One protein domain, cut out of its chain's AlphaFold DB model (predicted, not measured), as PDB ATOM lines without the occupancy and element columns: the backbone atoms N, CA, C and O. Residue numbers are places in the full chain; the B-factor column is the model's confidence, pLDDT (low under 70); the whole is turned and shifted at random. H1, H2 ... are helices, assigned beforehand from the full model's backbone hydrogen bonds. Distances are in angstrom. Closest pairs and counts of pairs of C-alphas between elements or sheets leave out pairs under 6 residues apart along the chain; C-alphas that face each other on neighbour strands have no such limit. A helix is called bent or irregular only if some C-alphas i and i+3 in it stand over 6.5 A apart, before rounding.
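This is residues 315 to 406 of the 418 residues of an uncharacterized protein of Allomyces macrogynus (strain ATCC 38327) (UniProt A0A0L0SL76). A long helical hairpin: the helix H2 runs the length of a rod, and the shorter, bent helix H1 folds back alongside its first part, joined to it by a short link at one end. The far part of H2 and the tail after it, residues 385 to 406, stick out beyond H1 as a single free arm. The printed part has 92 residues with two named helices, H1 then H2, and no named strand; the class is all helix. The whole is extended, with a radius of gyration of the C-alphas of 23.0 A and spans of 84 by 21 by 9 A.

H2, residues 352 to 402, is the longest helix. H1, residues 315 to 345, was assigned as one helix by its hydrogen bonds but is bent: C-alphas 331 and 334 are 6.8 A apart. Its arms, H1a with residues 315 to 331 and H1b with residues 334 to 345, stand at a steep tilt of 41 degrees. H1b and H2 form a helical hairpin and touch, H2 with residues 355 to 366 alone; their closest C-alphas, of Ile 343 and Asn 355, are 6.0 A apart. They run opposite ways at a shallow tilt of 18 degrees. H1a and H2 are close but not clearly touching, with the closest C-alphas, of Ile 328 and Ile 373, 7.0 A apart. They run opposite ways at a shallow tilt of 24 degrees. In H1a, H1b and H2 every O i to N i+4 pair is within hydrogen-bond range.

H2 measures 73.3 A from C-alpha 352 at (177.982, 209.155, 234.730) to C-alpha 402 at (126.261, 188.802, 186.969). H1a begins at C-alpha 315, at (142.786, 207.569, 199.761), and measures 24.2 A; H1b measures 16.9 A.

The two C-alphas farthest apart, of Lys 350 and Pro 406, are 84.0 A apart. The printed part has no cut, and the link from H1 to H2 is short, with 6 residues. The mean pLDDT of the printed part is 75.5; 16 residues are under 70, among them residues 398 to 400 and 402 to 406.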
ATOM      1  N   ASN A 315     143.187 207.181 198.407       69.12
ATOM      2  CA  ASN A 315     142.786 207.569 199.761       69.12
ATOM      3  C   ASN A 315     143.013 206.439 200.773       69.12
ATOM      4  O   ASN A 315     143.537 206.676 201.862       69.12
ATOM      5  N   TYR A 316     142.680 205.203 200.402       72.69
ATOM      6  CA  TYR A 316     142.889 204.034 201.250       72.69
ATOM      7  C   TYR A 316     144.368 203.821 201.600       72.69
ATOM      8  O   TYR A 316     144.707 203.605 202.766       72.69
ATOM      9  N   VAL A 317     145.260 203.931 200.608       68.56
ATOM     10  CA  VAL A 317     146.714 203.826 200.818       68.56
ATOM     11  C   VAL A 317     147.213 204.937 201.741       68.56
ATOM     12  O   VAL A 317     147.961 204.652 202.676       68.56
ATOM     13  N   SER A 318     146.761 206.176 201.530       65.44
ATOM     14  CA  SER A 318     147.129 207.323 202.370       65.44
ATOM     15  C   SER A 318     146.725 207.118 203.837       65.44
ATOM     16  O   SER A 318     147.555 207.252 204.739       65.44
ATOM     17  N   ILE A 319     145.484 206.682 204.085       73.81
ATOM     18  CA  ILE A 319     144.984 206.383 205.436       73.81
ATOM     19  C   ILE A 319     145.801 205.259 206.086       73.81
ATOM     20  O   ILE A 319     146.223 205.384 207.236       73.81
ATOM     21  N   ARG A 320     146.073 204.169 205.357       71.25
ATOM     22  CA  ARG A 320     146.862 203.032 205.866       71.25
ATOM     23  C   ARG A 320     148.289 203.448 206.221       71.25
ATOM     24  O   ARG A 320     148.794 203.036 207.268       71.25
ATOM     25  N   LEU A 321     148.926 204.271 205.388       71.88
ATOM     26  CA  LEU A 321     150.268 204.785 205.653       71.88
ATOM     27  C   LEU A 321     150.272 205.698 206.882       71.88
ATOM     28  O   LEU A 321     151.102 205.507 207.767       71.88
ATOM     29  N   SER A 322     149.312 206.621 206.979       71.62
ATOM     30  CA  SER A 322     149.185 207.519 208.130       71.62
ATOM     31  C   SER A 322     148.962 206.752 209.432       71.62
ATOM     32  O   SER A 322     149.637 207.031 210.417       71.62
ATOM     33  N   LEU A 323     148.065 205.762 209.449       74.94
ATOM     34  CA  LEU A 323     147.821 204.932 210.633       74.94
ATOM     35  C   LEU A 323     149.072 204.147 211.041       74.94
ATOM     36  O   LEU A 323     149.380 204.047 212.229       74.94
ATOM     37  N   THR A 324     149.815 203.623 210.063       75.88
ATOM     38  CA  THR A 324     151.069 202.901 210.318       75.88
ATOM     39  C   THR A 324     152.142 203.841 210.867       75.88
ATOM     40  O   THR A 324     152.819 203.489 211.828       75.88
ATOM     41  N   ALA A 325     152.258 205.056 210.329       69.56
ATOM     42  CA  ALA A 325     153.192 206.068 210.813       69.56
ATOM     43  C   ALA A 325     152.878 206.498 212.256       69.56
ATOM     44  O   ALA A 325     153.780 206.536 213.093       69.56
ATOM     45  N   THR A 326     151.603 206.742 212.579       79.38
ATOM     46  CA  THR A 326     151.176 207.053 213.951       79.38
ATOM     47  C   THR A 326     151.468 205.893 214.900       79.38
ATOM     48  O   THR A 326     151.989 206.106 215.990       79.38
ATOM     49  N   TYR A 327     151.192 204.654 214.482       79.62
ATOM     50  CA  TYR A 327     151.481 203.471 215.290       79.62
ATOM     51  C   TYR A 327     152.985 203.295 215.543       79.62
ATOM     52  O   TYR A 327     153.384 203.039 216.680       79.62
ATOM     53  N   ILE A 328     153.823 203.481 214.513       77.94
ATOM     54  CA  ILE A 328     155.284 203.437 214.647       77.94
ATOM     55  C   ILE A 328     155.762 204.520 215.615       77.94
ATOM     56  O   ILE A 328     156.535 204.226 216.525       77.94
ATOM     57  N   SER A 329     155.263 205.747 215.455       78.69
ATOM     58  CA  SER A 329     155.619 206.877 216.313       78.69
ATOM     59  C   SER A 329     155.332 206.576 217.786       78.69
ATOM     60  O   SER A 329     156.245 206.573 218.613       78.69
ATOM     61  N   THR A 330     154.090 206.195 218.100       82.50
ATOM     62  CA  THR A 330     153.658 205.927 219.477       82.50
ATOM     63  C   THR A 330     154.388 204.743 220.102       82.50
ATOM     64  O   THR A 330     154.769 204.809 221.269       82.50
ATOM     65  N   LYS A 331     154.580 203.651 219.351       85.00
ATOM     66  CA  LYS A 331     155.106 202.397 219.903       85.00
ATOM     67  C   LYS A 331     156.632 202.352 219.969       85.00
ATOM     68  O   LYS A 331     157.164 201.726 220.879       85.00
ATOM     69  N   TYR A 332     157.322 202.984 219.022       79.06
ATOM     70  CA  TYR A 332     158.762 202.797 218.835       79.06
ATOM     71  C   TYR A 332     159.584 204.087 218.921       79.06
ATOM     72  O   TYR A 332     160.774 204.000 219.194       79.06
ATOM     73  N   ILE A 333     158.993 205.272 218.719       78.38
ATOM     74  CA  ILE A 333     159.746 206.543 218.688       78.38
ATOM     75  C   ILE A 333     159.578 207.332 219.994       78.38
ATOM     76  O   ILE A 333     160.567 207.796 220.560       78.38
ATOM     77  N   THR A 334     158.356 207.456 220.518       81.25
ATOM     78  CA  THR A 334     158.066 208.311 221.686       81.25
ATOM     79  C   THR A 334     158.865 207.929 222.936       81.25
ATOM     80  O   THR A 334     159.407 208.804 223.617       81.25
ATOM     81  N   GLY A 335     158.975 206.634 223.244       80.06
ATOM     82  CA  GLY A 335     159.716 206.150 224.417       80.06
ATOM     83  C   GLY A 335     161.205 206.516 224.364       80.06
ATOM     84  O   GLY A 335     161.700 207.186 225.274       80.06
ATOM     85  N   PRO A 336     161.911 206.164 223.282       78.62
ATOM     86  CA  PRO A 336     163.311 206.530 223.104       78.62
ATOM     87  C   PRO A 336     163.591 208.035 223.045       78.62
ATOM     88  O   PRO A 336     164.556 208.501 223.646       78.62
ATOM     89  N   VAL A 337     162.726 208.827 222.400       75.19
ATOM     90  CA  VAL A 337     162.832 210.300 222.414       75.19
ATOM     91  C   VAL A 337     162.716 210.840 223.844       75.19
ATOM     92  O   VAL A 337     163.464 211.732 224.243       75.19
ATOM     93  N   THR A 338     161.844 210.244 224.659       82.06
ATOM     94  CA  THR A 338     161.717 210.596 226.082       82.06
ATOM     95  C   THR A 338     162.976 210.225 226.876       82.06
ATOM     96  O   THR A 338     163.388 210.973 227.762       82.06
ATOM     97  N   GLN A 339     163.620 209.093 226.570       77.62
ATOM     98  CA  GLN A 339     164.882 208.688 227.204       77.62
ATOM     99  C   GLN A 339     166.056 209.596 226.810       77.62
ATOM    100  O   GLN A 339     166.850 209.958 227.676       77.62
ATOM    101  N   LEU A 340     166.137 210.024 225.546       75.81
ATOM    102  CA  LEU A 340     167.116 211.018 225.093       75.81
ATOM    103  C   LEU A 340     166.971 212.341 225.851       75.81
ATOM    104  O   LEU A 340     167.972 212.908 226.283       75.81
ATOM    105  N   GLY A 341     165.735 212.795 226.085       77.12
ATOM    106  CA  GLY A 341     165.470 213.974 226.913       77.12
ATOM    107  C   GLY A 341     165.983 213.826 228.350       77.12
ATOM    108  O   GLY A 341     166.528 214.774 228.907       77.12
ATOM    109  N   LYS A 342     165.882 212.624 228.934       81.12
ATOM    110  CA  LYS A 342     166.444 212.329 230.265       81.12
ATOM    111  C   LYS A 342     167.971 212.340 230.257       81.12
ATOM    112  O   LYS A 342     168.562 212.916 231.157       81.12
ATOM    113  N   ILE A 343     168.599 211.748 229.242       81.00
ATOM    114  CA  ILE A 343     170.062 211.747 229.074       81.00
ATOM    115  C   ILE A 343     170.602 213.175 228.932       81.00
ATOM    116  O   ILE A 343     171.598 213.513 229.563       81.00
ATOM    117  N   ALA A 344     169.928 214.022 228.149       76.75
ATOM    118  CA  ALA A 344     170.327 215.412 227.932       76.75
ATOM    119  C   ALA A 344     170.190 216.297 229.185       76.75
ATOM    120  O   ALA A 344     170.838 217.337 229.266       76.75
ATOM    121  N   ALA A 345     169.349 215.899 230.144       80.31
ATOM    122  CA  ALA A 345     169.138 216.620 231.397       80.31
ATOM    123  C   ALA A 345     170.088 216.188 232.533       80.31
ATOM    124  O   ALA A 345     170.144 216.870 233.553       80.31
ATOM    125  N   LEU A 346     170.801 215.063 232.384       81.31
ATOM    126  CA  LEU A 346     171.729 214.541 233.394       81.31
ATOM    127  C   LEU A 346     173.130 215.151 233.239       81.31
ATOM    128  O   LEU A 346     173.619 215.344 232.125       81.31
ATOM    129  N   ASP A 347     173.799 215.408 234.365       76.19
ATOM    130  CA  ASP A 347     175.163 215.946 234.386       76.19
ATOM    131  C   ASP A 347     176.183 214.809 234.210       76.19
ATOM    132  O   ASP A 347     176.224 213.851 234.987       76.19
ATOM    133  N   ALA A 348     177.034 214.917 233.189       71.00
ATOM    134  CA  ALA A 348     178.028 213.900 232.855       71.00
ATOM    135  C   ALA A 348     179.079 213.661 233.961       71.00
ATOM    136  O   ALA A 348     179.672 212.583 233.998       71.00
ATOM    137  N   GLY A 349     179.309 214.632 234.853       71.88
ATOM    138  CA  GLY A 349     180.275 214.533 235.949       71.88
ATOM    139  C   GLY A 349     179.719 213.911 237.235       71.88
ATOM    140  O   GLY A 349     180.474 213.279 237.968       71.88
ATOM    141  N   LYS A 350     178.415 214.063 237.511       77.81
ATOM    142  CA  LYS A 350     177.755 213.520 238.720       77.81
ATOM    143  C   LYS A 350     176.993 212.219 238.477       77.81
ATOM    144  O   LYS A 350     177.010 211.349 239.341       77.81
ATOM    145  N   ASP A 351     176.379 212.065 237.306       80.88
ATOM    146  CA  ASP A 351     175.441 210.975 237.006       80.88
ATOM    147  C   ASP A 351     175.986 209.995 235.948       80.88
ATOM    148  O   ASP A 351     175.224 209.323 235.249       80.88
ATOM    149  N   GLY A 352     177.313 209.898 235.807       77.50
ATOM    150  CA  GLY A 352     177.982 209.155 234.730       77.50
ATOM    151  C   GLY A 352     177.543 207.690 234.583       77.50
ATOM    152  O   GLY A 352     177.268 207.238 233.468       77.50
ATOM    153  N   ASP A 353     177.391 206.957 235.690       82.62
ATOM    154  CA  ASP A 353     176.938 205.556 235.669       82.62
ATOM    155  C   ASP A 353     175.472 205.416 235.235       82.62
ATOM    156  O   ASP A 353     175.118 204.503 234.478       82.62
ATOM    157  N   LEU A 354     174.614 206.342 235.674       80.94
ATOM    158  CA  LEU A 354     173.205 206.386 235.287       80.94
ATOM    159  C   LEU A 354     173.064 206.734 233.802       80.94
ATOM    160  O   LEU A 354     172.269 206.109 233.097       80.94
ATOM    161  N   ASN A 355     173.877 207.674 233.317       77.94
ATOM    162  CA  ASN A 355     173.918 208.065 231.915       77.94
ATOM    163  C   ASN A 355     174.366 206.888 231.031       77.94
ATOM    164  O   ASN A 355     173.692 206.551 230.057       77.94
ATOM    165  N   ARG A 356     175.419 206.158 231.432       80.75
ATOM    166  CA  ARG A 356     175.879 204.953 230.720       80.75
ATOM    167  C   ARG A 356     174.804 203.864 230.663       80.75
ATOM    168  O   ARG A 356     174.622 203.232 229.622       80.75
ATOM    169  N   LYS A 357     174.062 203.660 231.757       85.31
ATOM    170  CA  LYS A 357     172.964 202.682 231.818       85.31
ATOM    171  C   LYS A 357     171.778 203.087 230.935       85.31
ATOM    172  O   LYS A 357     171.236 202.244 230.224       85.31
ATOM    173  N   LEU A 358     171.394 204.365 230.940       79.62
ATOM    174  CA  LEU A 358     170.342 204.897 230.068       79.62
ATOM    175  C   LEU A 358     170.723 204.799 228.587       79.62
ATOM    176  O   LEU A 358     169.887 204.411 227.779       79.62
ATOM    177  N   GLN A 359     171.980 205.076 228.237       79.56
ATOM    178  CA  GLN A 359     172.487 204.919 226.872       79.56
ATOM    179  C   GLN A 359     172.450 203.459 226.400       79.56
ATOM    180  O   GLN A 359     172.025 203.198 225.278       79.56
ATOM    181  N   GLN A 360     172.843 202.500 227.247       83.31
ATOM    182  CA  GLN A 360     172.762 201.071 226.915       83.31
ATOM    183  C   GLN A 360     171.318 200.604 226.706       83.31
ATOM    184  O   GLN A 360     171.036 199.916 225.725       83.31
ATOM    185  N   ASN A 361     170.403 201.015 227.588       82.81
ATOM    186  CA  ASN A 361     168.980 200.700 227.453       82.81
ATOM    187  C   ASN A 361     168.391 201.304 226.172       82.81
ATOM    188  O   ASN A 361     167.708 200.607 225.432       82.81
ATOM    189  N   LEU A 362     168.729 202.558 225.863       79.31
ATOM    190  CA  LEU A 362     168.281 203.229 224.647       79.31
ATOM    191  C   LEU A 362     168.746 202.496 223.381       79.31
ATOM    192  O   LEU A 362     167.986 202.368 222.424       79.31
ATOM    193  N   LEU A 363     169.988 202.003 223.366       76.81
ATOM    194  CA  LEU A 363     170.548 201.279 222.223       76.81
ATOM    195  C   LEU A 363     169.862 199.917 222.023       76.81
ATOM    196  O   LEU A 363     169.570 199.522 220.889       76.81
ATOM    197  N   ALA A 364     169.553 199.225 223.122       82.06
ATOM    198  CA  ALA A 364     168.770 197.993 223.101       82.06
ATOM    199  C   ALA A 364     167.328 198.247 222.622       82.06
ATOM    200  O   ALA A 364     166.854 197.550 221.722       82.06
ATOM    201  N   ASP A 365     166.673 199.290 223.143       79.06
ATOM    202  CA  ASP A 365     165.318 199.700 222.762       79.06
ATOM    203  C   ASP A 365     165.245 200.100 221.280       79.06
ATOM    204  O   ASP A 365     164.312 199.709 220.582       79.06
ATOM    205  N   MET A 366     166.255 200.808 220.762       77.50
ATOM    206  CA  MET A 366     166.382 201.162 219.340       77.50
ATOM    207  C   MET A 366     166.532 199.935 218.441       77.50
ATOM    208  O   MET A 366     165.893 199.850 217.391       77.50
ATOM    209  N   THR A 367     167.347 198.967 218.856       79.62
ATOM    210  CA  THR A 367     167.566 197.733 218.090       79.62
ATOM    211  C   THR A 367     166.292 196.884 218.054       79.62
ATOM    212  O   THR A 367     165.875 196.415 216.992       79.62
ATOM    213  N   ALA A 368     165.616 196.744 219.199       80.19
ATOM    214  CA  ALA A 368     164.325 196.067 219.295       80.19
ATOM    215  C   ALA A 368     163.232 196.799 218.497       80.19
ATOM    216  O   ALA A 368     162.410 196.163 217.833       80.19
ATOM    217  N   ALA A 369     163.244 198.134 218.509       79.12
ATOM    218  CA  ALA A 369     162.336 198.955 217.725       79.12
ATOM    219  C   ALA A 369     162.541 198.774 216.221       79.12
ATOM    220  O   ALA A 369     161.571 198.574 215.493       79.12
ATOM    221  N   GLN A 370     163.789 198.773 215.752       75.81
ATOM    222  CA  GLN A 370     164.112 198.540 214.347       75.81
ATOM    223  C   GLN A 370     163.631 197.159 213.880       75.81
ATOM    224  O   GLN A 370     162.984 197.056 212.835       75.81
ATOM    225  N   ALA A 371     163.885 196.112 214.671       79.25
ATOM    226  CA  ALA A 371     163.395 194.767 214.382       79.25
ATOM    227  C   ALA A 371     161.855 194.709 214.369       79.25
ATOM    228  O   ALA A 371     161.263 194.147 213.448       79.25
ATOM    229  N   GLY A 372     161.198 195.351 215.340       79.50
ATOM    230  CA  GLY A 372     159.739 195.408 215.428       79.50
ATOM    231  C   GLY A 372     159.078 196.183 214.282       79.50
ATOM    232  O   GLY A 372     158.015 195.787 213.806       79.50
ATOM    233  N   ILE A 373     159.701 197.263 213.802       79.12
ATOM    234  CA  ILE A 373     159.231 198.013 212.628       79.12
ATOM    235  C   ILE A 373     159.374 197.160 211.363       79.12
ATOM    236  O   ILE A 373     158.443 197.115 210.560       79.12
ATOM    237  N   LEU A 374     160.501 196.459 211.191       77.00
ATOM    238  CA  LEU A 374     160.714 195.564 210.048       77.00
ATOM    239  C   LEU A 374     159.670 194.445 210.001       77.00
ATOM    240  O   LEU A 374     159.033 194.257 208.964       77.00
ATOM    241  N   ASP A 375     159.447 193.757 211.123       84.12
ATOM    242  CA  ASP A 375     158.427 192.710 211.232       84.12
ATOM    243  C   ASP A 375     157.025 193.256 210.920       84.12
ATOM    244  O   ASP A 375     156.290 192.703 210.101       84.12
ATOM    245  N   MET A 376     156.678 194.423 211.470       78.25
ATOM    246  CA  MET A 376     155.397 195.068 211.190       78.25
ATOM    247  C   MET A 376     155.214 195.399 209.706       78.25
ATOM    248  O   MET A 376     154.136 195.165 209.163       78.25
ATOM    249  N   VAL A 377     156.234 195.943 209.037       76.06
ATOM    250  CA  VAL A 377     156.161 196.274 207.604       76.06
ATOM    251  C   VAL A 377     155.968 195.010 206.769       76.06
ATOM    252  O   VAL A 377     155.150 195.005 205.844       76.06
ATOM    253  N   VAL A 378     156.671 193.925 207.105       78.19
ATOM    254  CA  VAL A 378     156.512 192.626 206.439       78.19
ATOM    255  C   VAL A 378     155.096 192.086 206.640       78.19
ATOM    256  O   VAL A 378     154.433 191.753 205.653       78.19
ATOM    257  N   ASN A 379     154.595 192.086 207.875       82.06
ATOM    258  CA  ASN A 379     153.251 191.616 208.206       82.06
ATOM    259  C   ASN A 379     152.170 192.460 207.514       82.06
ATOM    260  O   ASN A 379     151.307 191.918 206.826       82.06
ATOM    261  N   LYS A 380     152.270 193.794 207.552       77.00
ATOM    262  CA  LYS A 380     151.328 194.695 206.863       77.00
ATOM    263  C   LYS A 380     151.336 194.521 205.346       77.00
ATOM    264  O   LYS A 380     150.285 194.634 204.711       77.00
ATOM    265  N   LYS A 381     152.495 194.225 204.752       76.06
ATOM    266  CA  LYS A 381     152.606 193.904 203.323       76.06
ATOM    267  C   LYS A 381     151.891 192.595 202.986       76.06
ATOM    268  O   LYS A 381     151.232 192.522 201.950       76.06
ATOM    269  N   GLN A 382     152.019 191.572 203.830       80.25
ATOM    270  CA  GLN A 382     151.316 190.299 203.648       80.25
ATOM    271  C   GLN A 382     149.804 190.456 203.830       80.25
ATOM    272  O   GLN A 382     149.048 190.008 202.969       80.25
ATOM    273  N   ASP A 383     149.372 191.167 204.874       81.12
ATOM    274  CA  ASP A 383     147.962 191.472 205.125       81.12
ATOM    275  C   ASP A 383     147.327 192.184 203.930       81.12
ATOM    276  O   ASP A 383     146.257 191.792 203.472       81.12
ATOM    277  N   TYR A 384     148.014 193.189 203.378       72.56
ATOM    278  CA  TYR A 384     147.540 193.900 202.193       72.56
ATOM    279  C   TYR A 384     147.413 192.983 200.976       72.56
ATOM    280  O   TYR A 384     146.410 193.048 200.273       72.56
ATOM    281  N   LYS A 385     148.395 192.106 200.728       72.44
ATOM    282  CA  LYS A 385     148.312 191.137 199.624       72.44
ATOM    283  C   LYS A 385     147.131 190.182 199.785       72.44
ATOM    284  O   LYS A 385     146.446 189.913 198.805       72.44
ATOM    285  N   ARG A 386     146.897 189.677 201.000       80.50
ATOM    286  CA  ARG A 386     145.772 188.783 201.298       80.50
ATOM    287  C   ARG A 386     144.438 189.481 201.045       80.50
ATOM    288  O   ARG A 386     143.641 188.977 200.268       80.50
ATOM    289  N   GLU A 387     144.259 190.673 201.605       74.19
ATOM    290  CA  GLU A 387     143.046 191.483 201.436       74.19
ATOM    291  C   GLU A 387     142.782 191.834 199.959       74.19
ATOM    292  O   GLU A 387     141.645 191.821 199.489       74.19
ATOM    293  N   LEU A 388     143.843 192.117 199.197       73.25
ATOM    294  CA  LEU A 388     143.741 192.423 197.771       73.25
ATOM    295  C   LEU A 388     143.325 191.191 196.956       73.25
ATOM    296  O   LEU A 388     142.478 191.307 196.072       73.25
ATOM    297  N   ASN A 389     143.863 190.016 197.286       68.56
ATOM    298  CA  ASN A 389     143.462 188.753 196.669       68.56
ATOM    299  C   ASN A 389     142.018 188.368 197.025       68.56
ATOM    300  O   ASN A 389     141.280 187.924 196.149       68.56
ATOM    301  N   GLU A 390     141.599 188.562 198.278       78.25
ATOM    302  CA  GLU A 390     140.222 188.317 198.727       78.25
ATOM    303  C   GLU A 390     139.230 189.198 197.963       78.25
ATOM    304  O   GLU A 390     138.259 188.696 197.396       78.25
ATOM    305  N   ARG A 391     139.523 190.499 197.845       73.44
ATOM    306  CA  ARG A 391     138.699 191.424 197.056       73.44
ATOM    307  C   ARG A 391     138.674 191.073 195.574       73.44
ATOM    308  O   ARG A 391     137.619 191.159 194.955       73.44
ATOM    309  N   ALA A 392     139.806 190.677 194.994       66.44
ATOM    310  CA  ALA A 392     139.851 190.240 193.600       66.44
ATOM    311  C   ALA A 392     138.982 188.992 193.373       66.44
ATOM    312  O   ALA A 392     138.251 188.930 192.386       66.44
ATOM    313  N   ALA A 393     139.009 188.036 194.304       71.94
ATOM    314  CA  ALA A 393     138.167 186.845 194.252       71.94
ATOM    315  C   ALA A 393     136.673 187.177 194.408       71.94
ATOM    316  O   ALA A 393     135.842 186.600 193.713       71.94
ATOM    317  N   GLU A 394     136.322 188.126 195.278       70.94
ATOM    318  CA  GLU A 394     134.941 188.593 195.441       70.94
ATOM    319  C   GLU A 394     134.428 189.329 194.193       70.94
ATOM    320  O   GLU A 394     133.296 189.107 193.755       70.94
ATOM    321  N   VAL A 395     135.278 190.141 193.560       69.12
ATOM    322  CA  VAL A 395     134.971 190.770 192.268       69.12
ATOM    323  C   VAL A 395     134.793 189.716 191.176       69.12
ATOM    324  O   VAL A 395     133.822 189.794 190.433       69.12
ATOM    325  N   ASP A 396     135.667 188.711 191.080       65.38
ATOM    326  CA  ASP A 396     135.530 187.652 190.068       65.38
ATOM    327  C   ASP A 396     134.257 186.820 190.291       65.38
ATOM    328  O   ASP A 396     133.518 186.534 189.349       65.38
ATOM    329  N   LYS A 397     133.943 186.497 191.552       77.06
ATOM    330  CA  LYS A 397     132.704 185.808 191.933       77.06
ATOM    331  C   LYS A 397     131.473 186.611 191.514       77.06
ATOM    332  O   LYS A 397     130.618 186.094 190.801       77.06
ATOM    333  N   THR A 398     131.408 187.885 191.898       67.19
ATOM    334  CA  THR A 398     130.280 188.758 191.542       67.19
ATOM    335  C   THR A 398     130.177 188.970 190.032       67.19
ATOM    336  O   THR A 398     129.071 188.958 189.494       67.19
ATOM    337  N   LEU A 399     131.297 189.082 189.308       64.69
ATOM    338  CA  LEU A 399     131.277 189.154 187.845       64.69
ATOM    339  C   LEU A 399     130.675 187.891 187.221       64.69
ATOM    340  O   LEU A 399     129.852 188.000 186.312       64.69
ATOM    341  N   ARG A 400     131.071 186.706 187.696       67.56
ATOM    342  CA  ARG A 400     130.552 185.419 187.203       67.56
ATOM    343  C   ARG A 400     129.061 185.254 187.474       67.56
ATOM    344  O   ARG A 400     128.356 184.757 186.603       67.56
ATOM    345  N   ASP A 401     128.586 185.704 188.632       73.38
ATOM    346  CA  ASP A 401     127.164 185.654 188.990       73.38
ATOM    347  C   ASP A 401     126.330 186.636 188.143       73.38
ATOM    348  O   ASP A 401     125.152 186.403 187.844       73.38
ATOM    349  N   VAL A 402     126.944 187.747 187.721       64.69
ATOM    350  CA  VAL A 402     126.261 188.802 186.969       64.69
ATOM    351  C   VAL A 402     126.234 188.543 185.466       64.69
ATOM    352  O   VAL A 402     125.222 188.828 184.807       64.69
ATOM    353  N   LEU A 403     127.323 188.008 184.918       50.66
ATOM    354  CA  LEU A 403     127.471 187.785 183.488       50.66
ATOM    355  C   LEU A 403     126.688 186.540 183.042       50.66
ATOM    356  O   LEU A 403     126.822 185.471 183.634       50.66
ATOM    357  N   PRO A 404     125.865 186.634 181.978       52.94
ATOM    358  CA  PRO A 404     125.256 185.445 181.399       52.94
ATOM    359  C   PRO A 404     126.359 184.484 180.921       52.94
ATOM    360  O   PRO A 404     127.385 184.947 180.411       52.94
ATOM    361  N   PRO A 405     126.162 183.158 181.061       58.81
ATOM    362  CA  PRO A 405     127.155 182.182 180.641       58.81
ATOM    363  C   PRO A 405     127.520 182.417 179.168       58.81
ATOM    364  O   PRO A 405     126.619 182.665 178.355       58.81
ATOM    365  N   PRO A 406     128.819 182.364 178.813       55.06
ATOM    366  CA  PRO A 406     129.251 182.649 177.456       55.06
ATOM    367  C   PRO A 406     128.515 181.726 176.478       55.06
ATOM    368  O   PRO A 406     128.392 180.529 176.769       55.06
TER     369      PRO A 406